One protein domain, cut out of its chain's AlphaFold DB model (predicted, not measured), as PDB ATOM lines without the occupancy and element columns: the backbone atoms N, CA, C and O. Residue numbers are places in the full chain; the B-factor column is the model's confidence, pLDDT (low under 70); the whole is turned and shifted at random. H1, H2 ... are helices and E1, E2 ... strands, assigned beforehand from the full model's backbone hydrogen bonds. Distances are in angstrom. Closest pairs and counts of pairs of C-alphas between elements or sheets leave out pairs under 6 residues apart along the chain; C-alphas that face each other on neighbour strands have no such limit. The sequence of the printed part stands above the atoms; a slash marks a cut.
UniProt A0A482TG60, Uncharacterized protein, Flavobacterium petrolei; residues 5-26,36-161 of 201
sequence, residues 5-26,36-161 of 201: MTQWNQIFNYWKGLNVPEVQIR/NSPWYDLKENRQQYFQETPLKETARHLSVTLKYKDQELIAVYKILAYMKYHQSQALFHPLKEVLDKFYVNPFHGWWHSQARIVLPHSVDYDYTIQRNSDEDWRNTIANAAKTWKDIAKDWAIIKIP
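AT A GLANCE: This is residues 5 to 26 and 36 to 161 of the 201 residues of an uncharacterized protein of Flavobacterium petrolei (UniProt A0A482TG60). Helix H3 runs through the middle of a knot of mostly crossed helices, with H2 and H4 folding back along it, H6 crossing it and H1 by H4 and H6. At one end of the longest axis a small three-stranded sheet covers H2, and H6 leads straight into its inner strand E3. The 148 printed residues hold six named helices and three strands, in the order H1 E1 E2 H2 H3 H4 H5 H6 E3; the mixed sheet runs E1 E3 E2, and the class is mostly helix. The whole is compact, with a radius of gyration of the C-alphas of 15.0 A and spans of 42 by 32 by 30 A.

IN THESE COORDINATES: H1, residues 5 to 17, begins at C-alpha (272.332, 128.406, 171.364) and measures 18.2 A. E1 is residues 24 to 26, E2 39 to 41. H2, 54 to 65, measures 15.9 A, H3, 71 to 85, 21.3 A and H4, 92 to 101, 14.6 A. H5 is residues 113 to 116. H6, 137 to 154, measures 25.8 A; E3, 155 to 159, ends at (299.438, 148.786, 161.655).

HOW THE PARTS SIT: H3 is the hub. H2 and H3 form a hairpin, touching at C-alphas 55 and 81, 5.2 A. H6 touches H3, about perpendicular at 85 degrees, at C-alphas 82 and 144, 5.7 A. H1 touches H4 at C-alphas 8 and 94, 5.5 A. H5 touches H2 at C-alphas 57 and 115, 5.1 A. H2 is on the sheet, at a height of 10.2 A; H6 only grazes it. E1 and E3 are parallel, with N 157 and O 24 2.8 A apart; E3 and E2 are antiparallel, with N 40 and O 156 2.9 A apart. Every O i to N i+4 pair is within hydrogen-bond range in H1, H2, H3, H4 and H6; H5 is too short for one.

THE WHOLE: The C-alphas farthest apart, of Asp 134 and Pro 161, are 44.7 A apart. Residues 27 to 35 are not printed; C-alphas 26 and 36 are 15.2 A apart. The links E2 to H2, H4 to H5 and H5 to H6 are long. Confidence is under 70 in residues 64 to 69, 103 to 117 and 120 to 134.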
ATOM      1  N   MET A   5     272.631 127.385 172.376       85.94
ATOM      2  CA  MET A   5     272.332 128.406 171.364       85.94
ATOM      3  C   MET A   5     271.211 129.353 171.760       85.94
ATOM      4  O   MET A   5     271.268 130.538 171.447       85.94
ATOM      5  N   THR A   6     270.206 128.872 172.494       86.94
ATOM      6  CA  THR A   6     269.178 129.772 173.037       86.94
ATOM      7  C   THR A   6     269.797 130.736 174.048       86.94
ATOM      8  O   THR A   6     269.487 131.925 174.039       86.94
ATOM      9  N   GLN A   7     270.716 130.241 174.884       89.06
ATOM     10  CA  GLN A   7     271.454 131.072 175.832       89.06
ATOM     11  C   GLN A   7     272.416 132.036 175.117       89.06
ATOM     12  O   GLN A   7     272.464 133.209 175.474       89.06
ATOM     13  N   TRP A   8     273.124 131.583 174.078       92.00
ATOM     14  CA  TRP A   8     273.984 132.435 173.256       92.00
ATOM     15  C   TRP A   8     273.211 133.584 172.621       92.00
ATOM     16  O   TRP A   8     273.632 134.725 172.742       92.00
ATOM     17  N   ASN A   9     272.050 133.323 172.017       92.62
ATOM     18  CA  ASN A   9     271.255 134.381 171.395       92.62
ATOM     19  C   ASN A   9     270.867 135.471 172.412       92.62
ATOM     20  O   ASN A   9     270.868 136.657 172.087       92.62
ATOM     21  N   GLN A  10     270.577 135.092 173.662       94.00
ATOM     22  CA  GLN A  10     270.333 136.053 174.745       94.00
ATOM     23  C   GLN A  10     271.601 136.834 175.113       94.00
ATOM     24  O   GLN A  10     271.544 138.057 175.243       94.00
ATOM     25  N   ILE A  11     272.737 136.142 175.242       94.38
ATOM     26  CA  ILE A  11     274.048 136.742 175.521       94.38
ATOM     27  C   ILE A  11     274.427 137.749 174.436       94.38
ATOM     28  O   ILE A  11     274.784 138.882 174.748       94.38
ATOM     29  N   PHE A  12     274.321 137.361 173.169       94.88
ATOM     30  CA  PHE A  12     274.718 138.184 172.037       94.88
ATOM     31  C   PHE A  12     273.810 139.404 171.874       94.88
ATOM     32  O   PHE A  12     274.304 140.514 171.683       94.88
ATOM     33  N   ASN A  13     272.493 139.247 172.038       95.94
ATOM     34  CA  ASN A  13     271.574 140.387 172.035       95.94
ATOM     35  C   ASN A  13     271.873 141.367 173.178       95.94
ATOM     36  O   ASN A  13     271.868 142.579 172.960       95.94
ATOM     37  N   TYR A  14     272.185 140.856 174.374       96.88
ATOM     38  CA  TYR A  14     272.607 141.693 175.494       96.88
ATOM     39  C   TYR A  14     273.925 142.418 175.184       96.88
ATOM     40  O   TYR A  14     273.992 143.635 175.323       96.88
ATOM     41  N   TRP A  15     274.933 141.706 174.665       96.19
ATOM     42  CA  TRP A  15     276.213 142.272 174.225       96.19
ATOM     43  C   TRP A  15     276.036 143.397 173.199       96.19
ATOM     44  O   TRP A  15     276.606 144.475 173.361       96.19
ATOM     45  N   LYS A  16     275.207 143.187 172.169       95.25
ATOM     46  CA  LYS A  16     274.915 144.208 171.153       95.25
ATOM     47  C   LYS A  16     274.336 145.477 171.771       95.25
ATOM     48  O   LYS A  16     274.778 146.567 171.424       95.25
ATOM     49  N   GLY A  17     273.408 145.338 172.718       96.38
ATOM     50  CA  GLY A  17     272.824 146.473 173.438       96.38
ATOM     51  C   GLY A  17     273.840 147.284 174.251       96.38
ATOM     52  O   GLY A  17     273.595 148.454 174.546       96.38
ATOM     53  N   LEU A  18     274.999 146.706 174.582       97.00
ATOM     54  CA  LEU A  18     276.066 147.399 175.300       97.00
ATOM     55  C   LEU A  18     276.925 148.291 174.396       97.00
ATOM     56  O   LEU A  18     277.688 149.081 174.944       97.00
ATOM     57  N   ASN A  19     276.798 148.234 173.064       94.00
ATOM     58  CA  ASN A  19     277.503 149.111 172.115       94.00
ATOM     59  C   ASN A  19     279.022 149.183 172.376       94.00
ATOM     60  O   ASN A  19     279.569 150.244 172.684       94.00
ATOM     61  N   VAL A  20     279.701 148.035 172.334       92.25
ATOM     62  CA  VAL A  20     281.158 147.959 172.518       92.25
ATOM     63  C   VAL A  20     281.856 148.445 171.240       92.25
ATOM     64  O   VAL A  20     281.668 147.818 170.198       92.25
ATOM     65  N   PRO A  21     282.644 149.534 171.284       90.44
ATOM     66  CA  PRO A  21     283.350 150.044 170.116       90.44
ATOM     67  C   PRO A  21     284.536 149.147 169.732       90.44
ATOM     68  O   PRO A  21     285.020 148.329 170.523       90.44
ATOM     69  N   GLU A  22     285.018 149.321 168.505       86.50
ATOM     70  CA  GLU A  22     286.276 148.724 168.064       86.50
ATOM     71  C   GLU A  22     287.468 149.602 168.438       86.50
ATOM     72  O   GLU A  22     287.366 150.828 168.498       86.50
ATOM     73  N   VAL A  23     288.611 148.959 168.671       88.62
ATOM     74  CA  VAL A  23     289.874 149.657 168.933       88.62
ATOM     75  C   VAL A  23     290.308 150.388 167.664       88.62
ATOM     76  O   VAL A  23     290.306 149.805 166.574       88.62
ATOM     77  N   GLN A  24     290.688 151.662 167.796       89.62
ATOM     78  CA  GLN A  24     291.147 152.465 166.664       89.62
ATOM     79  C   GLN A  24     292.400 151.839 166.036       89.62
ATOM     80  O   GLN A  24     293.327 151.444 166.741       89.62
ATOM     81  N   ILE A  25     292.452 151.815 164.703       88.50
ATOM     82  CA  ILE A  25     293.650 151.444 163.947       88.50
ATOM     83  C   ILE A  25     294.288 152.718 163.394       88.50
ATOM     84  O   ILE A  25     293.583 153.577 162.862       88.50
ATOM     85  N   ARG A  26     295.608 152.838 163.531       89.19
ATOM     86  CA  ARG A  26     296.418 153.930 162.979       89.19
ATOM     87  C   ARG A  26     297.444 153.375 161.999       89.19
ATOM     88  O   ARG A  26     297.931 152.257 162.181       89.19
ATOM     89  N   ASN A  36     308.361 147.198 167.200       81.44
ATOM     90  CA  ASN A  36     308.425 146.248 168.306       81.44
ATOM     91  C   ASN A  36     307.176 146.281 169.209       81.44
ATOM     92  O   ASN A  36     307.048 145.446 170.100       81.44
ATOM     93  N   SER A  37     306.284 147.261 169.041       84.56
ATOM     94  CA  SER A  37     304.994 147.275 169.731       84.56
ATOM     95  C   SER A  37     303.914 147.905 168.860       84.56
ATOM     96  O   SER A  37     304.076 149.046 168.433       84.56
ATOM     97  N   PRO A  38     302.774 147.235 168.645       87.25
ATOM     98  CA  PRO A  38     301.662 147.825 167.916       87.25
ATOM     99  C   PRO A  38     300.825 148.781 168.776       87.25
ATOM    100  O   PRO A  38     299.935 149.433 168.249       87.25
ATOM    101  N   TRP A  39     301.045 148.874 170.087       89.81
ATOM    102  CA  TRP A  39     300.152 149.625 170.968       89.81
ATOM    103  C   TRP A  39     300.518 151.099 171.077       89.81
ATOM    104  O   TRP A  39     301.662 151.450 171.375       89.81
ATOM    105  N   TYR A  40     299.513 151.954 170.905       91.69
ATOM    106  CA  TYR A  40     299.617 153.400 171.026       91.69
ATOM    107  C   TYR A  40     298.704 153.914 172.135       91.69
ATOM    108  O   TYR A  40     297.494 153.688 172.099       91.69
ATOM    109  N   ASP A  41     299.290 154.606 173.108       93.00
ATOM    110  CA  ASP A  41     298.556 155.288 174.171       93.00
ATOM    111  C   ASP A  41     297.971 156.591 173.618       93.00
ATOM    112  O   ASP A  41     298.715 157.478 173.188       93.00
ATOM    113  N   LEU A  42     296.642 156.704 173.609       92.88
ATOM    114  CA  LEU A  42     295.950 157.883 173.088       92.88
ATOM    115  C   LEU A  42     296.078 159.094 174.013       92.88
ATOM    116  O   LEU A  42     296.023 160.228 173.538       92.88
ATOM    117  N   LYS A  43     296.260 158.866 175.315       92.94
ATOM    118  CA  LYS A  43     296.399 159.921 176.318       92.94
ATOM    119  C   LYS A  43     297.825 160.465 176.349       92.94
ATOM    120  O   LYS A  43     298.018 161.676 176.339       92.94
ATOM    121  N   GLU A  44     298.809 159.572 176.368       92.81
ATOM    122  CA  GLU A  44     300.232 159.934 176.444       92.81
ATOM    123  C   GLU A  44     300.857 160.188 175.060       92.81
ATOM    124  O   GLU A  44     302.027 160.556 174.963       92.81
ATOM    125  N   ASN A  45     300.088 159.976 173.986       91.81
ATOM    126  CA  ASN A  45     300.462 160.217 172.592       91.81
ATOM    127  C   ASN A  45     301.802 159.566 172.197       91.81
ATOM    128  O   ASN A  45     302.669 160.183 171.571       91.81
ATOM    129  N   ARG A  46     301.990 158.301 172.586       90.81
ATOM    130  CA  ARG A  46     303.217 157.539 172.316       90.81
ATOM    131  C   ARG A  46     302.957 156.042 172.226       90.81
ATOM    132  O   ARG A  46     302.028 155.521 172.842       90.81
ATOM    133  N   GLN A  47     303.837 155.333 171.520       90.50
ATOM    134  CA  GLN A  47     303.849 153.874 171.574       90.50
ATOM    135  C   GLN A  47     304.286 153.379 172.947       90.50
ATOM    136  O   GLN A  47     305.228 153.908 173.541       90.50
ATOM    137  N   GLN A  48     303.613 152.340 173.431       87.94
ATOM    138  CA  GLN A  48     303.956 151.676 174.681       87.94
ATOM    139  C   GLN A  48     304.223 150.200 174.452       87.94
ATOM    140  O   GLN A  48     303.523 149.526 173.701       87.94
ATOM    141  N   TYR A  49     305.244 149.700 175.135       81.69
ATOM    142  CA  TYR A  49     305.515 148.276 175.223       81.69
ATOM    143  C   TYR A  49     304.656 147.673 176.320       81.69
ATOM    144  O   TYR A  49     304.588 148.212 177.425       81.69
ATOM    145  N   PHE A  50     304.033 146.540 176.023       71.62
ATOM    146  CA  PHE A  50     303.255 145.801 177.001       71.62
ATOM    147  C   PHE A  50     303.777 144.396 177.172       71.62
ATOM    148  O   PHE A  50     304.260 143.779 176.229       71.62
ATOM    149  N   GLN A  51     303.589 143.882 178.381       72.19
ATOM    150  CA  GLN A  51     303.522 142.448 178.568       72.19
ATOM    151  C   GLN A  51     302.291 141.921 177.823       72.19
ATOM    152  O   GLN A  51     301.199 142.492 177.920       72.19
ATOM    153  N   GLU A  52     302.485 140.849 177.067       71.88
ATOM    154  CA  GLU A  52     301.429 140.196 176.303       71.88
ATOM    155  C   GLU A  52     300.370 139.640 177.262       71.88
ATOM    156  O   GLU A  52     300.680 138.903 178.199       71.88
ATOM    157  N   THR A  53     299.107 140.018 177.050       75.62
ATOM    158  CA  THR A  53     297.967 139.487 177.809       75.62
ATOM    159  C   THR A  53     296.895 138.970 176.856       75.62
ATOM    160  O   THR A  53     296.772 139.492 175.744       75.62
ATOM    161  N   PRO A  54     296.054 138.009 177.288       73.19
ATOM    162  CA  PRO A  54     294.952 137.501 176.475       73.19
ATOM    163  C   PRO A  54     294.062 138.599 175.876       73.19
ATOM    164  O   PRO A  54     293.719 138.532 174.699       73.19
ATOM    165  N   LEU A  55     293.731 139.641 176.650       83.31
ATOM    166  CA  LEU A  55     292.923 140.773 176.180       83.31
ATOM    167  C   LEU A  55     293.617 141.553 175.060       83.31
ATOM    168  O   LEU A  55     293.012 141.805 174.018       83.31
ATOM    169  N   LYS A  56     294.889 141.911 175.253       78.44
ATOM    170  CA  LYS A  56     295.639 142.731 174.295       78.44
ATOM    171  C   LYS A  56     295.972 141.949 173.025       78.44
ATOM    172  O   LYS A  56     295.730 142.432 171.923       78.44
ATOM    173  N   GLU A  57     296.421 140.709 173.143       76.94
ATOM    174  CA  GLU A  57     296.714 139.897 171.959       76.94
ATOM    175  C   GLU A  57     295.443 139.551 171.173       76.94
ATOM    176  O   GLU A  57     295.455 139.553 169.941       76.94
ATOM    177  N   THR A  58     294.310 139.367 171.859       80.12
ATOM    178  CA  THR A  58     293.012 139.227 171.181       80.12
ATOM    179  C   THR A  58     292.611 140.522 170.479       80.12
ATOM    180  O   THR A  58     292.166 140.470 169.337       80.12
ATOM    181  N   ALA A  59     292.802 141.687 171.105       80.25
ATOM    182  CA  ALA A  59     292.506 142.980 170.486       80.25
ATOM    183  C   ALA A  59     293.322 143.174 169.200       80.25
ATOM    184  O   ALA A  59     292.761 143.461 168.144       80.25
ATOM    185  N   ARG A  60     294.633 142.913 169.282       77.38
ATOM    186  CA  ARG A  60     295.558 142.913 168.144       77.38
ATOM    187  C   ARG A  60     295.064 141.990 167.031       77.38
ATOM    188  O   ARG A  60     294.964 142.415 165.882       77.38
ATOM    189  N   HIS A  61     294.715 140.748 167.365       77.00
ATOM    190  CA  HIS A  61     294.235 139.777 166.385       77.00
ATOM    191  C   HIS A  61     292.932 140.221 165.702       77.00
ATOM    192  O   HIS A  61     292.830 140.156 164.471       77.00
ATOM    193  N   LEU A  62     291.956 140.698 166.483       77.75
ATOM    194  CA  LEU A  62     290.658 141.160 165.988       77.75
ATOM    195  C   LEU A  62     290.820 142.326 165.002       77.75
ATOM    196  O   LEU A  62     290.247 142.286 163.912       77.75
ATOM    197  N   SER A  63     291.647 143.317 165.346       71.19
ATOM    198  CA  SER A  63     291.869 144.514 164.528       71.19
ATOM    199  C   SER A  63     292.515 144.221 163.170       71.19
ATOM    200  O   SER A  63     292.230 144.921 162.200       71.19
ATOM    201  N   VAL A  64     293.353 143.185 163.077       67.31
ATOM    202  CA  VAL A  64     294.069 142.829 161.838       67.31
ATOM    203  C   VAL A  64     293.281 141.827 160.992       67.31
ATOM    204  O   VAL A  64     293.183 141.973 159.777       67.31
ATOM    205  N   THR A  65     292.688 140.817 161.630       65.50
ATOM    206  CA  THR A  65     292.206 139.605 160.940       65.50
ATOM    207  C   THR A  65     290.689 139.573 160.785       65.50
ATOM    208  O   THR A  65     290.154 138.903 159.898       65.50
ATOM    209  N   LEU A  66     289.969 140.249 161.684       64.12
ATOM    210  CA  LEU A  66     288.520 140.114 161.831       64.12
ATOM    211  C   LEU A  66     287.754 141.398 161.521       64.12
ATOM    212  O   LEU A  66     286.533 141.386 161.616       64.12
ATOM    213  N   LYS A  67     288.428 142.457 161.052       55.50
ATOM    214  CA  LYS A  67     287.800 143.737 160.677       55.50
ATOM    215  C   LYS A  67     286.618 143.586 159.695       55.50
ATOM    216  O   LYS A  67     285.756 144.455 159.654       55.50
ATOM    217  N   TYR A  68     286.552 142.470 158.959       57.62
ATOM    218  CA  TYR A  68     285.489 142.142 157.999       57.62
ATOM    219  C   TYR A  68     284.713 140.850 158.319       57.62
ATOM    220  O   TYR A  68     284.025 140.323 157.446       57.62
ATOM    221  N   LYS A  69     284.848 140.290 159.529       64.94
ATOM    222  CA  LYS A  69     284.186 139.033 159.918       64.94
ATOM    223  C   LYS A  69     282.932 139.261 160.764       64.94
ATOM    224  O   LYS A  69     282.638 140.370 161.200       64.94
ATOM    225  N   ASP A  70     282.193 138.170 160.950       78.94
ATOM    226  CA  ASP A  70     280.932 138.102 161.682       78.94
ATOM    227  C   ASP A  70     281.032 138.748 163.079       78.94
ATOM    228  O   ASP A  70     281.932 138.441 163.867       78.94
ATOM    229  N   GLN A  71     280.091 139.645 163.385       84.88
ATOM    230  CA  GLN A  71     280.001 140.342 164.671       84.88
ATOM    231  C   GLN A  71     279.784 139.374 165.841       84.88
ATOM    232  O   GLN A  71     280.240 139.652 166.952       84.88
ATOM    233  N   GLU A  72     279.137 138.229 165.603       86.69
ATOM    234  CA  GLU A  72     279.038 137.158 166.596       86.69
ATOM    235  C   GLU A  72     280.420 136.620 166.950       86.69
ATOM    236  O   GLU A  72     280.770 136.555 168.128       86.69
ATOM    237  N   LEU A  73     281.243 136.315 165.948       82.88
ATOM    238  CA  LEU A  73     282.586 135.779 166.161       82.88
ATOM    239  C   LEU A  73     283.488 136.773 166.913       82.88
ATOM    240  O   LEU A  73     284.228 136.379 167.816       82.88
ATOM    241  N   ILE A  74     283.393 138.067 166.589       85.69
ATOM    242  CA  ILE A  74     284.122 139.125 167.309       85.69
ATOM    243  C   ILE A  74     283.690 139.171 168.779       85.69
ATOM    244  O   ILE A  74     284.544 139.197 169.669       85.69
ATOM    245  N   ALA A  75     282.381 139.147 169.048       90.62
ATOM    246  CA  ALA A  75     281.855 139.155 170.410       90.62
ATOM    247  C   ALA A  75     282.335 137.932 171.206       90.62
ATOM    248  O   ALA A  75     282.805 138.082 172.335       90.62
ATOM    249  N   VAL A  76     282.295 136.740 170.604       89.19
ATOM    250  CA  VAL A  76     282.771 135.502 171.235       89.19
ATOM    251  C   VAL A  76     284.232 135.622 171.664       89.19
ATOM    252  O   VAL A  76     284.547 135.337 172.820       89.19
ATOM    253  N   TYR A  77     285.122 136.089 170.783       87.25
ATOM    254  CA  TYR A  77     286.536 136.247 171.133       87.25
ATOM    255  C   TYR A  77     286.763 137.289 172.225       87.25
ATOM    256  O   TYR A  77     287.540 137.042 173.148       87.25
ATOM    257  N   LYS A  78     286.054 138.422 172.173       90.25
ATOM    258  CA  LYS A  78     286.130 139.459 173.210       90.25
ATOM    259  C   LYS A  78     285.718 138.919 174.585       90.25
ATOM    260  O   LYS A  78     286.402 139.189 175.576       90.25
ATOM    261  N   ILE A  79     284.644 138.130 174.647       91.56
ATOM    262  CA  ILE A  79     284.150 137.525 175.893       91.56
ATOM    263  C   ILE A  79     285.119 136.445 176.397       91.56
ATOM    264  O   ILE A  79     285.466 136.443 177.578       91.56
ATOM    265  N   LEU A  80     285.613 135.567 175.520       87.94
ATOM    266  CA  LEU A  80     286.573 134.521 175.894       87.94
ATOM    267  C   LEU A  80     287.892 135.093 176.416       87.94
ATOM    268  O   LEU A  80     288.422 134.598 177.410       87.94
ATOM    269  N   ALA A  81     288.408 136.150 175.788       87.81
ATOM    270  CA  ALA A  81     289.629 136.809 176.235       87.81
ATOM    271  C   ALA A  81     289.479 137.417 177.634       87.81
ATOM    272  O   ALA A  81     290.382 137.283 178.460       87.81
ATOM    273  N   TYR A  82     288.323 138.028 177.917       90.44
ATOM    274  CA  TYR A  82     287.989 138.523 179.251       90.44
ATOM    275  C   TYR A  82     287.946 137.384 180.271       90.44
ATOM    276  O   TYR A  82     288.632 137.438 181.290       90.44
ATOM    277  N   MET A  83     287.201 136.320 179.967       86.50
ATOM    278  CA  MET A  83     287.098 135.149 180.837       86.50
ATOM    279  C   MET A  83     288.465 134.529 181.127       86.50
ATOM    280  O   MET A  83     288.762 134.219 182.276       86.50
ATOM    281  N   LYS A  84     289.329 134.402 180.115       82.81
ATOM    282  CA  LYS A  84     290.675 133.849 180.287       82.81
ATOM    283  C   LYS A  84     291.559 134.748 181.147       82.81
ATOM    284  O   LYS A  84     292.253 134.243 182.023       82.81
ATOM    285  N   TYR A  85     291.512 136.062 180.928       84.88
ATOM    286  CA  TYR A  85     292.270 137.033 181.721       84.88
ATOM    287  C   TYR A  85     291.857 137.027 183.201       84.88
ATOM    288  O   TYR A  85     292.707 137.142 184.078       84.88
ATOM    289  N   HIS A  86     290.565 136.841 183.476       84.19
ATOM    290  CA  HIS A  86     290.011 136.804 184.831       84.19
ATOM    291  C   HIS A  86     289.850 135.397 185.414       84.19
ATOM    292  O   HIS A  86     289.272 135.260 186.486       84.19
ATOM    293  N   GLN A  87     290.347 134.365 184.727       80.50
ATOM    294  CA  GLN A  87     290.219 132.967 185.143       80.50
ATOM    295  C   GLN A  87     288.760 132.570 185.475       80.50
ATOM    296  O   GLN A  87     288.488 131.977 186.511       80.50
ATOM    297  N   SER A  88     287.806 132.902 184.598       80.00
ATOM    298  CA  SER A  88     286.395 132.491 184.706       80.00
ATOM    299  C   SER A  88     286.025 131.472 183.623       80.00
ATOM    300  O   SER A  88     286.528 131.519 182.501       80.00
ATOM    301  N   GLN A  89     285.098 130.565 183.948       78.94
ATOM    302  CA  GLN A  89     284.508 129.594 183.014       78.94
ATOM    303  C   GLN A  89     282.972 129.712 182.886       78.94
ATOM    304  O   GLN A  89     282.336 128.842 182.286       78.94
ATOM    305  N   ALA A  90     282.355 130.786 183.399       79.50
ATOM    306  CA  ALA A  90     280.892 130.931 183.499       79.50
ATOM    307  C   ALA A  90     280.131 130.680 182.180       79.50
ATOM    308  O   ALA A  90     279.057 130.074 182.170       79.50
ATOM    309  N   LEU A  91     280.710 131.095 181.050       85.69
ATOM    310  CA  LEU A  91     280.091 131.036 179.722       85.69
ATOM    311  C   LEU A  91     280.752 130.043 178.758       85.69
ATOM    312  O   LEU A  91     280.531 130.118 177.552       85.69
ATOM    313  N   PHE A  92     281.539 129.090 179.263       83.06
ATOM    314  CA  PHE A  92     282.338 128.204 178.412       83.06
ATOM    315  C   PHE A  92     281.507 127.449 177.361       83.06
ATOM    316  O   PHE A  92     281.797 127.535 176.170       83.06
ATOM    317  N   HIS A  93     280.452 126.737 177.771       83.94
ATOM    318  CA  HIS A  93     279.653 125.923 176.847       83.94
ATOM    319  C   HIS A  93     278.932 126.723 175.752       83.94
ATOM    320  O   HIS A  93     279.088 126.342 174.590       83.94
ATOM    321  N   PRO A  94     278.184 127.810 176.048       87.25
ATOM    322  CA  PRO A  94     277.554 128.590 174.987       87.25
ATOM    323  C   PRO A  94     278.575 129.199 174.024       87.25
ATOM    324  O   PRO A  94     278.341 129.176 172.822       87.25
ATOM    325  N   LEU A  95     279.731 129.670 174.506       87.06
ATOM    326  CA  LEU A  95     280.771 130.230 173.634       87.06
ATOM    327  C   LEU A  95     281.450 129.156 172.776       87.06
ATOM    328  O   LEU A  95     281.677 129.379 171.587       87.06
ATOM    329  N   LYS A  96     281.734 127.979 173.348       83.19
ATOM    330  CA  LYS A  96     282.301 126.844 172.610       83.19
ATOM    331  C   LYS A  96     281.370 126.397 171.486       83.19
ATOM    332  O   LYS A  96     281.826 126.240 170.363       83.19
ATOM    333  N   GLU A  97     280.080 126.222 171.769       84.44
ATOM    334  CA  GLU A  97     279.124 125.751 170.762       84.44
ATOM    335  C   GLU A  97     279.000 126.750 169.593       84.44
ATOM    336  O   GLU A  97     278.839 126.346 168.443       84.44
ATOM    337  N   VAL A  98     279.136 128.055 169.855       84.94
ATOM    338  CA  VAL A  98     279.176 129.087 168.804       84.94
ATOM    339  C   VAL A  98     280.453 128.992 167.990       84.94
ATOM    340  O   VAL A  98     280.378 128.969 166.766       84.94
ATOM    341  N   LEU A  99     281.615 128.880 168.638       80.12
ATOM    342  CA  LEU A  99     282.878 128.684 167.924       80.12
ATOM    343  C   LEU A  99     282.858 127.435 167.046       80.12
ATOM    344  O   LEU A  99     283.358 127.496 165.928       80.12
ATOM    345  N   ASP A 100     282.246 126.347 167.516       79.38
ATOM    346  CA  ASP A 100     282.118 125.097 166.767       79.38
ATOM    347  C   ASP A 100     281.322 125.289 165.456       79.38
ATOM    348  O   ASP A 100     281.646 124.657 164.451       79.38
ATOM    349  N   LYS A 101     280.356 126.226 165.398       77.31
ATOM    350  CA  LYS A 101     279.674 126.606 164.138       77.31
ATOM    351  C   LYS A 101     280.604 127.285 163.138       77.31
ATOM    352  O   LYS A 101     280.455 127.102 161.932       77.31
ATOM    353  N   PHE A 102     281.532 128.093 163.639       72.00
ATOM    354  CA  PHE A 102     282.530 128.785 162.827       72.00
ATOM    355  C   PHE A 102     283.767 127.912 162.564       72.00
ATOM    356  O   PHE A 102     284.675 128.340 161.855       72.00
ATOM    357  N   TYR A 103     283.801 126.683 163.092       61.91
ATOM    358  CA  TYR A 103     284.939 125.760 163.036       61.91
ATOM    359  C   TYR A 103     285.060 125.013 161.700       61.91
ATOM    360  O   TYR A 103     285.542 123.884 161.623       61.91
ATOM    361  N   VAL A 104     284.652 125.666 160.615       49.81
ATOM    362  CA  VAL A 104     285.032 125.287 159.261       49.81
ATOM    363  C   VAL A 104     285.986 126.384 158.782       49.81
ATOM    364  O   VAL A 104     285.547 127.502 158.527       49.81
ATOM    365  N   ASN A 105     287.278 126.045 158.628       47.88
ATOM    366  CA  ASN A 105     288.344 126.816 157.945       47.88
ATOM    367  C   ASN A 105     289.289 127.710 158.826       47.88
ATOM    368  O   ASN A 105     288.996 128.031 159.975       47.88
ATOM    369  N   PRO A 106     290.487 128.100 158.343       45.47
ATOM    370  CA  PRO A 106     291.810 127.549 158.649       45.47
ATOM    371  C   PRO A 106     292.639 128.456 159.582       45.47
ATOM    372  O   PRO A 106     293.814 128.724 159.338       45.47
ATOM    373  N   PHE A 107     292.062 128.975 160.667       50.06
ATOM    374  CA  PHE A 107     292.789 129.944 161.507       50.06
ATOM    375  C   PHE A 107     293.858 129.316 162.426       50.06
ATOM    376  O   PHE A 107     294.490 130.017 163.203       50.06
ATOM    377  N   HIS A 108     294.132 128.014 162.317       42.56
ATOM    378  CA  HIS A 108     295.076 127.292 163.181       42.56
ATOM    379  C   HIS A 108     296.558 127.675 163.008       42.56
ATOM    380  O   HIS A 108     297.361 127.359 163.889       42.56
ATOM    381  N   GLY A 109     296.927 128.354 161.917       41.34
ATOM    382  CA  GLY A 109     298.317 128.728 161.626       41.34
ATOM    383  C   GLY A 109     298.734 130.146 162.034       41.34
ATOM    384  O   GLY A 109     299.926 130.394 162.159       41.34
ATOM    385  N   TRP A 110     297.794 131.079 162.232       49.00
ATOM    386  CA  TRP A 110     298.083 132.532 162.163       49.00
ATOM    387  C   TRP A 110     297.710 133.345 163.404       49.00
ATOM    388  O   TRP A 110     297.671 134.572 163.383       49.00
ATOM    389  N   TRP A 111     297.419 132.674 164.508       51.50
ATOM    390  CA  TRP A 111     297.270 133.347 165.790       51.50
ATOM    391  C   TRP A 111     298.640 133.468 166.446       51.50
ATOM    392  O   TRP A 111     299.366 132.475 166.526       51.50
ATOM    393  N   HIS A 112     298.958 134.650 166.983       54.41
ATOM    394  CA  HIS A 112     300.039 134.774 167.958       54.41
ATOM    395  C   HIS A 112     299.827 133.714 169.051       54.41
ATOM    396  O   HIS A 112     298.685 133.498 169.470       54.41
ATOM    397  N   SER A 113     300.879 133.016 169.486       55.16
ATOM    398  CA  SER A 113     300.757 131.869 170.405       55.16
ATOM    399  C   SER A 113     299.936 132.221 171.650       55.16
ATOM    400  O   SER A 113     299.026 131.482 172.011       55.16
ATOM    401  N   GLN A 114     300.148 133.416 172.205       55.56
ATOM    402  CA  GLN A 114     299.404 133.947 173.351       55.56
ATOM    403  C   GLN A 114     297.933 134.290 173.056       55.56
ATOM    404  O   GLN A 114     297.089 134.206 173.945       55.56
ATOM    405  N   ALA A 115     297.583 134.636 171.814       60.50
ATOM    406  CA  ALA A 115     296.188 134.839 171.430       60.50
ATOM    407  C   ALA A 115     295.440 133.497 171.355       60.50
ATOM    408  O   ALA A 115     294.258 133.436 171.678       60.50
ATOM    409  N   ARG A 116     296.113 132.399 170.966       63.47
ATOM    410  CA  ARG A 116     295.489 131.059 170.873       63.47
ATOM    411  C   ARG A 116     294.986 130.554 172.214       63.47
ATOM    412  O   ARG A 116     294.043 129.772 172.233       63.47
ATOM    413  N   ILE A 117     295.576 131.030 173.306       64.81
ATOM    414  CA  ILE A 117     295.256 130.640 174.682       64.81
ATOM    415  C   ILE A 117     293.798 130.965 175.057       64.81
ATOM    416  O   ILE A 117     293.236 130.349 175.963       64.81
ATOM    417  N   VAL A 118     293.150 131.911 174.364       71.12
ATOM    418  CA  VAL A 118     291.725 132.229 174.592       71.12
ATOM    419  C   VAL A 118     290.778 131.231 173.928       71.12
ATOM    420  O   VAL A 118     289.591 131.211 174.248       71.12
ATOM    421  N   LEU A 119     291.280 130.404 173.006       72.00
ATOM    422  CA  LEU A 119     290.471 129.412 172.313       72.00
ATOM    423  C   LEU A 119     290.177 128.242 173.258       72.00
ATOM    424  O   LEU A 119     291.115 127.682 173.828       72.00
ATOM    425  N   PRO A 120     288.912 127.797 173.355       64.06
ATOM    426  CA  PRO A 120     288.531 126.683 174.222       64.06
ATOM    427  C   PRO A 120     289.174 125.357 173.799       64.06
ATOM    428  O   PRO A 120     289.282 124.448 174.606       64.06
ATOM    429  N   HIS A 121     289.623 125.244 172.544       64.88
ATOM    430  CA  HIS A 121     290.302 124.059 172.009       64.88
ATOM    431  C   HIS A 121     291.835 124.115 172.142       64.88
ATOM    432  O   HIS A 121     292.524 123.239 171.623       64.88
ATOM    433  N   SER A 122     292.395 125.163 172.756       63.09
ATOM    434  CA  SER A 122     293.847 125.268 172.952       63.09
ATOM    435  C   SER A 122     294.319 124.380 174.103       63.09
ATOM    436  O   SER A 122     293.618 124.213 175.097       63.09
ATOM    437  N   VAL A 123     295.525 123.814 173.972       54.75
ATOM    438  CA  VAL A 123     296.154 122.978 175.015       54.75
ATOM    439  C   VAL A 123     296.369 123.781 176.308       54.75
ATOM    440  O   VAL A 123     296.278 123.230 177.399       54.75
ATOM    441  N   ASP A 124     296.555 125.097 176.180       56.41
ATOM    442  CA  ASP A 124     296.743 126.045 177.286       56.41
ATOM    443  C   ASP A 124     295.420 126.568 177.880       56.41
ATOM    444  O   ASP A 124     295.414 127.412 178.793       56.41
ATOM    445  N   TYR A 125     294.270 126.113 177.369       60.97
ATOM    446  CA  TYR A 125     292.980 126.429 177.967       60.97
ATOM    447  C   TYR A 125     292.825 125.633 179.261       60.97
ATOM    448  O   TYR A 125     292.311 124.524 179.281       60.97
ATOM    449  N   ASP A 126     293.343 126.205 180.343       61.72
ATOM    450  CA  ASP A 126     293.336 125.588 181.662       61.72
ATOM    451  C   ASP A 126     291.919 125.196 182.129       61.72
ATOM    452  O   ASP A 126     291.109 126.025 182.558       61.72
ATOM    453  N   TYR A 127     291.637 123.896 182.038       56.28
ATOM    454  CA  TYR A 127     290.396 123.270 182.483       56.28
ATOM    455  C   TYR A 127     290.305 123.152 184.012       56.28
ATOM    456  O   TYR A 127     289.248 122.778 184.515       56.28
ATOM    457  N   THR A 128     291.377 123.462 184.754       54.47
ATOM    458  CA  THR A 128     291.411 123.353 186.224       54.47
ATOM    459  C   THR A 128     290.820 124.568 186.941       54.47
ATOM    460  O   THR A 128     290.569 124.512 188.146       54.47
ATOM    461  N   ILE A 129     290.535 125.648 186.207       61.50
ATOM    462  CA  ILE A 129     289.844 126.830 186.726       61.50
ATOM    463  C   ILE A 129     288.453 126.426 187.234       61.50
ATOM    464  O   ILE A 129     287.634 125.884 186.490       61.50
ATOM    465  N   GLN A 130     288.177 126.710 188.511       55.44
ATOM    466  CA  GLN A 130     286.908 126.355 189.138       55.44
ATOM    467  C   GLN A 130     285.739 127.077 188.471       55.44
ATOM    468  O   GLN A 130     285.714 128.294 188.287       55.44
ATOM    469  N   ARG A 131     284.723 126.289 188.136       56.03
ATOM    470  CA  ARG A 131     283.464 126.785 187.608       56.03
ATOM    471  C   ARG A 131     282.656 127.368 188.764       56.03
ATOM    472  O   ARG A 131     281.993 126.625 189.480       56.03
ATOM    473  N   ASN A 132     282.680 128.687 188.925       57.50
ATOM    474  CA  ASN A 132     281.700 129.366 189.771       57.50
ATOM    475  C   ASN A 132     280.335 129.280 189.077       57.50
ATOM    476  O   ASN A 132     280.009 130.094 188.215       57.50
ATOM    477  N   SER A 133     279.555 128.246 189.407       54.34
ATOM    478  CA  SER A 133     278.222 127.993 188.837       54.34
ATOM    479  C   SER A 133     277.223 129.120 189.087       54.34
ATOM    480  O   SER A 133     276.212 129.195 188.390       54.34
ATOM    481  N   ASP A 134     277.526 129.980 190.058       61.22
ATOM    482  CA  ASP A 134     276.633 131.018 190.564       61.22
ATOM    483  C   ASP A 134     276.954 132.404 189.977       61.22
ATOM    484  O   ASP A 134     276.287 133.388 190.297       61.22
ATOM    485  N   GLU A 135     277.965 132.509 189.105       71.06
ATOM    486  CA  GLU A 135     278.292 133.766 188.431       71.06
ATOM    487  C   GLU A 135     277.181 134.124 187.422       71.06
ATOM    488  O   GLU A 135     276.972 133.429 186.424       71.06
ATOM    489  N   ASP A 136     276.447 135.217 187.674       86.06
ATOM    490  CA  ASP A 136     275.464 135.730 186.716       86.06
ATOM    491  C   ASP A 136     276.179 136.159 185.435       86.06
ATOM    492  O   ASP A 136     276.929 137.139 185.410       86.06
ATOM    493  N   TRP A 137     275.889 135.449 184.345       88.62
ATOM    494  CA  TRP A 137     276.479 135.727 183.045       88.62
ATOM    495  C   TRP A 137     276.280 137.175 182.594       88.62
ATOM    496  O   TRP A 137     277.127 137.698 181.871       88.62
ATOM    497  N   ARG A 138     275.198 137.852 183.009       92.50
ATOM    498  CA  ARG A 138     274.986 139.265 182.662       92.50
ATOM    499  C   ARG A 138     276.086 140.146 183.229       92.50
ATOM    500  O   ARG A 138     276.556 141.033 182.521       92.50
ATOM    501  N   ASN A 139     276.537 139.867 184.450       91.69
ATOM    502  CA  ASN A 139     277.640 140.591 185.075       91.69
ATOM    503  C   ASN A 139     278.950 140.323 184.334       91.69
ATOM    504  O   ASN A 139     279.661 141.272 184.006       91.69
ATOM    505  N   THR A 140     279.237 139.065 183.988       91.00
ATOM    506  CA  THR A 140     280.418 138.710 183.184       91.00
ATOM    507  C   THR A 140     280.421 139.463 181.850       91.00
ATOM    508  O   THR A 140     281.428 140.061 181.474       91.00
ATOM    509  N   ILE A 141     279.282 139.499 181.152       95.19
ATOM    510  CA  ILE A 141     279.146 140.195 179.867       95.19
ATOM    511  C   ILE A 141     279.259 141.716 180.018       95.19
ATOM    512  O   ILE A 141     279.958 142.352 179.229       95.19
ATOM    513  N   ALA A 142     278.619 142.304 181.030       95.38
ATOM    514  CA  ALA A 142     278.702 143.737 181.299       95.38
ATOM    515  C   ALA A 142     280.137 144.171 181.634       95.38
ATOM    516  O   ALA A 142     280.618 145.180 181.112       95.38
ATOM    517  N   ASN A 143     280.843 143.383 182.447       94.56
ATOM    518  CA  ASN A 143     282.233 143.646 182.798       94.56
ATOM    519  C   ASN A 143     283.161 143.486 181.592       94.56
ATOM    520  O   ASN A 143     283.979 144.371 181.347       94.56
ATOM    521  N   ALA A 144     282.983 142.433 180.787       94.75
ATOM    522  CA  ALA A 144     283.725 142.264 179.541       94.75
ATOM    523  C   ALA A 144     283.527 143.467 178.609       94.75
ATOM    524  O   ALA A 144     284.497 144.057 178.132       94.75
ATOM    525  N   ALA A 145     282.278 143.888 178.395       96.44
ATOM    526  CA  ALA A 145     281.961 145.047 177.569       96.44
ATOM    527  C   ALA A 145     282.617 146.334 178.089       96.44
ATOM    528  O   ALA A 145     283.144 147.114 177.294       96.44
ATOM    529  N   LYS A 146     282.619 146.550 179.411       96.38
ATOM    530  CA  LYS A 146     283.308 147.682 180.041       96.38
ATOM    531  C   LYS A 146     284.815 147.634 179.778       96.38
ATOM    532  O   LYS A 146     285.358 148.615 179.284       96.38
ATOM    533  N   THR A 147     285.464 146.493 180.010       94.44
ATOM    534  CA  THR A 147     286.900 146.312 179.746       94.44
ATOM    535  C   THR A 147     287.258 146.650 178.300       94.44
ATOM    536  O   THR A 147     288.225 147.365 178.053       94.44
ATOM    537  N   TRP A 148     286.466 146.189 177.333       94.38
ATOM    538  CA  TRP A 148     286.715 146.479 175.920       94.38
ATOM    539  C   TRP A 148     286.461 147.940 175.541       94.38
ATOM    540  O   TRP A 148     287.194 148.483 174.716       94.38
ATOM    541  N   LYS A 149     285.476 148.598 176.164       95.25
ATOM    542  CA  LYS A 149     285.269 150.047 176.021       95.25
ATOM    543  C   LYS A 149     286.456 150.842 176.545       95.25
ATOM    544  O   LYS A 149     286.897 151.758 175.862       95.25
ATOM    545  N   ASP A 150     286.977 150.476 177.713       93.56
ATOM    546  CA  ASP A 150     288.143 151.134 178.303       93.56
ATOM    547  C   ASP A 150     289.376 150.943 177.402       93.56
ATOM    548  O   ASP A 150     290.079 151.907 177.102       93.56
ATOM    549  N   ILE A 151     289.574 149.738 176.845       91.50
ATOM    550  CA  ILE A 151     290.644 149.486 175.866       91.50
ATOM    551  C   ILE A 151     290.489 150.389 174.634       91.50
ATOM    552  O   ILE A 151     291.437 151.062 174.247       91.50
ATOM    553  N   ALA A 152     289.310 150.419 174.016       91.56
ATOM    554  CA  ALA A 152     289.078 151.202 172.803       91.56
ATOM    555  C   ALA A 152     289.120 152.723 173.036       91.56
ATOM    556  O   ALA A 152     289.369 153.478 172.098       91.56
ATOM    557  N   LYS A 153     288.863 153.172 174.267       93.88
ATOM    558  CA  LYS A 153     288.943 154.578 174.666       93.88
ATOM    559  C   LYS A 153     290.388 155.039 174.842       93.88
ATOM    560  O   LYS A 153     290.722 156.140 174.413       93.88
ATOM    561  N   ASP A 154     291.207 154.223 175.494       92.81
ATOM    562  CA  ASP A 154     292.541 154.637 175.934       92.81
ATOM    563  C   ASP A 154     293.638 154.248 174.927       92.81
ATOM    564  O   ASP A 154     294.722 154.835 174.926       92.81
ATOM    565  N   TRP A 155     293.358 153.290 174.036       92.31
ATOM    566  CA  TRP A 155     294.366 152.685 173.171       92.31
ATOM    567  C   TRP A 155     293.985 152.674 171.693       92.31
ATOM    568  O   TRP A 155     292.826 152.516 171.310       92.31
ATOM    569  N   ALA A 156     295.017 152.742 170.855       91.81
ATOM    570  CA  ALA A 156     294.955 152.408 169.441       91.81
ATOM    571  C   ALA A 156     296.003 151.347 169.080       91.81
ATOM    572  O   ALA A 156     296.996 151.149 169.784       91.81
ATOM    573  N   ILE A 157     295.777 150.681 167.951       89.62
ATOM    574  CA  ILE A 157     296.693 149.716 167.350       89.62
ATOM    575  C   ILE A 157     297.307 150.343 166.100       89.62
ATOM    576  O   ILE A 157     296.604 150.712 165.160       89.62
ATOM    577  N   ILE A 158     298.628 150.453 166.075       89.00
ATOM    578  CA  ILE A 158     299.398 150.816 164.892       89.00
ATOM    579  C   ILE A 158     299.530 149.592 163.994       89.00
ATOM    580  O   ILE A 158     299.890 148.501 164.447       89.00
ATOM    581  N   LYS A 159     299.273 149.791 162.702       85.38
ATOM    582  CA  LYS A 159     299.438 148.786 161.655       85.38
ATOM    583  C   LYS A 159     300.916 148.566 161.329       85.38
ATOM    584  O   LYS A 159     301.377 148.978 160.273       85.38
ATOM    585  N   ILE A 160     301.661 147.960 162.253       85.00
ATOM    586  CA  ILE A 160     303.080 147.631 162.056       85.00
ATOM    587  C   ILE A 160     303.269 146.697 160.842       85.00
ATOM    588  O   ILE A 160     302.307 146.042 160.435       85.00
ATOM    589  N   PRO A 161     304.483 146.607 160.268       81.75
ATOM    590  CA  PRO A 161     304.757 145.810 159.068       81.75
ATOM    591  C   PRO A 161     304.282 144.356 159.136       81.75
ATOM    592  O   PRO A 161     303.756 143.855 158.150       81.75
TER     593      PRO A 161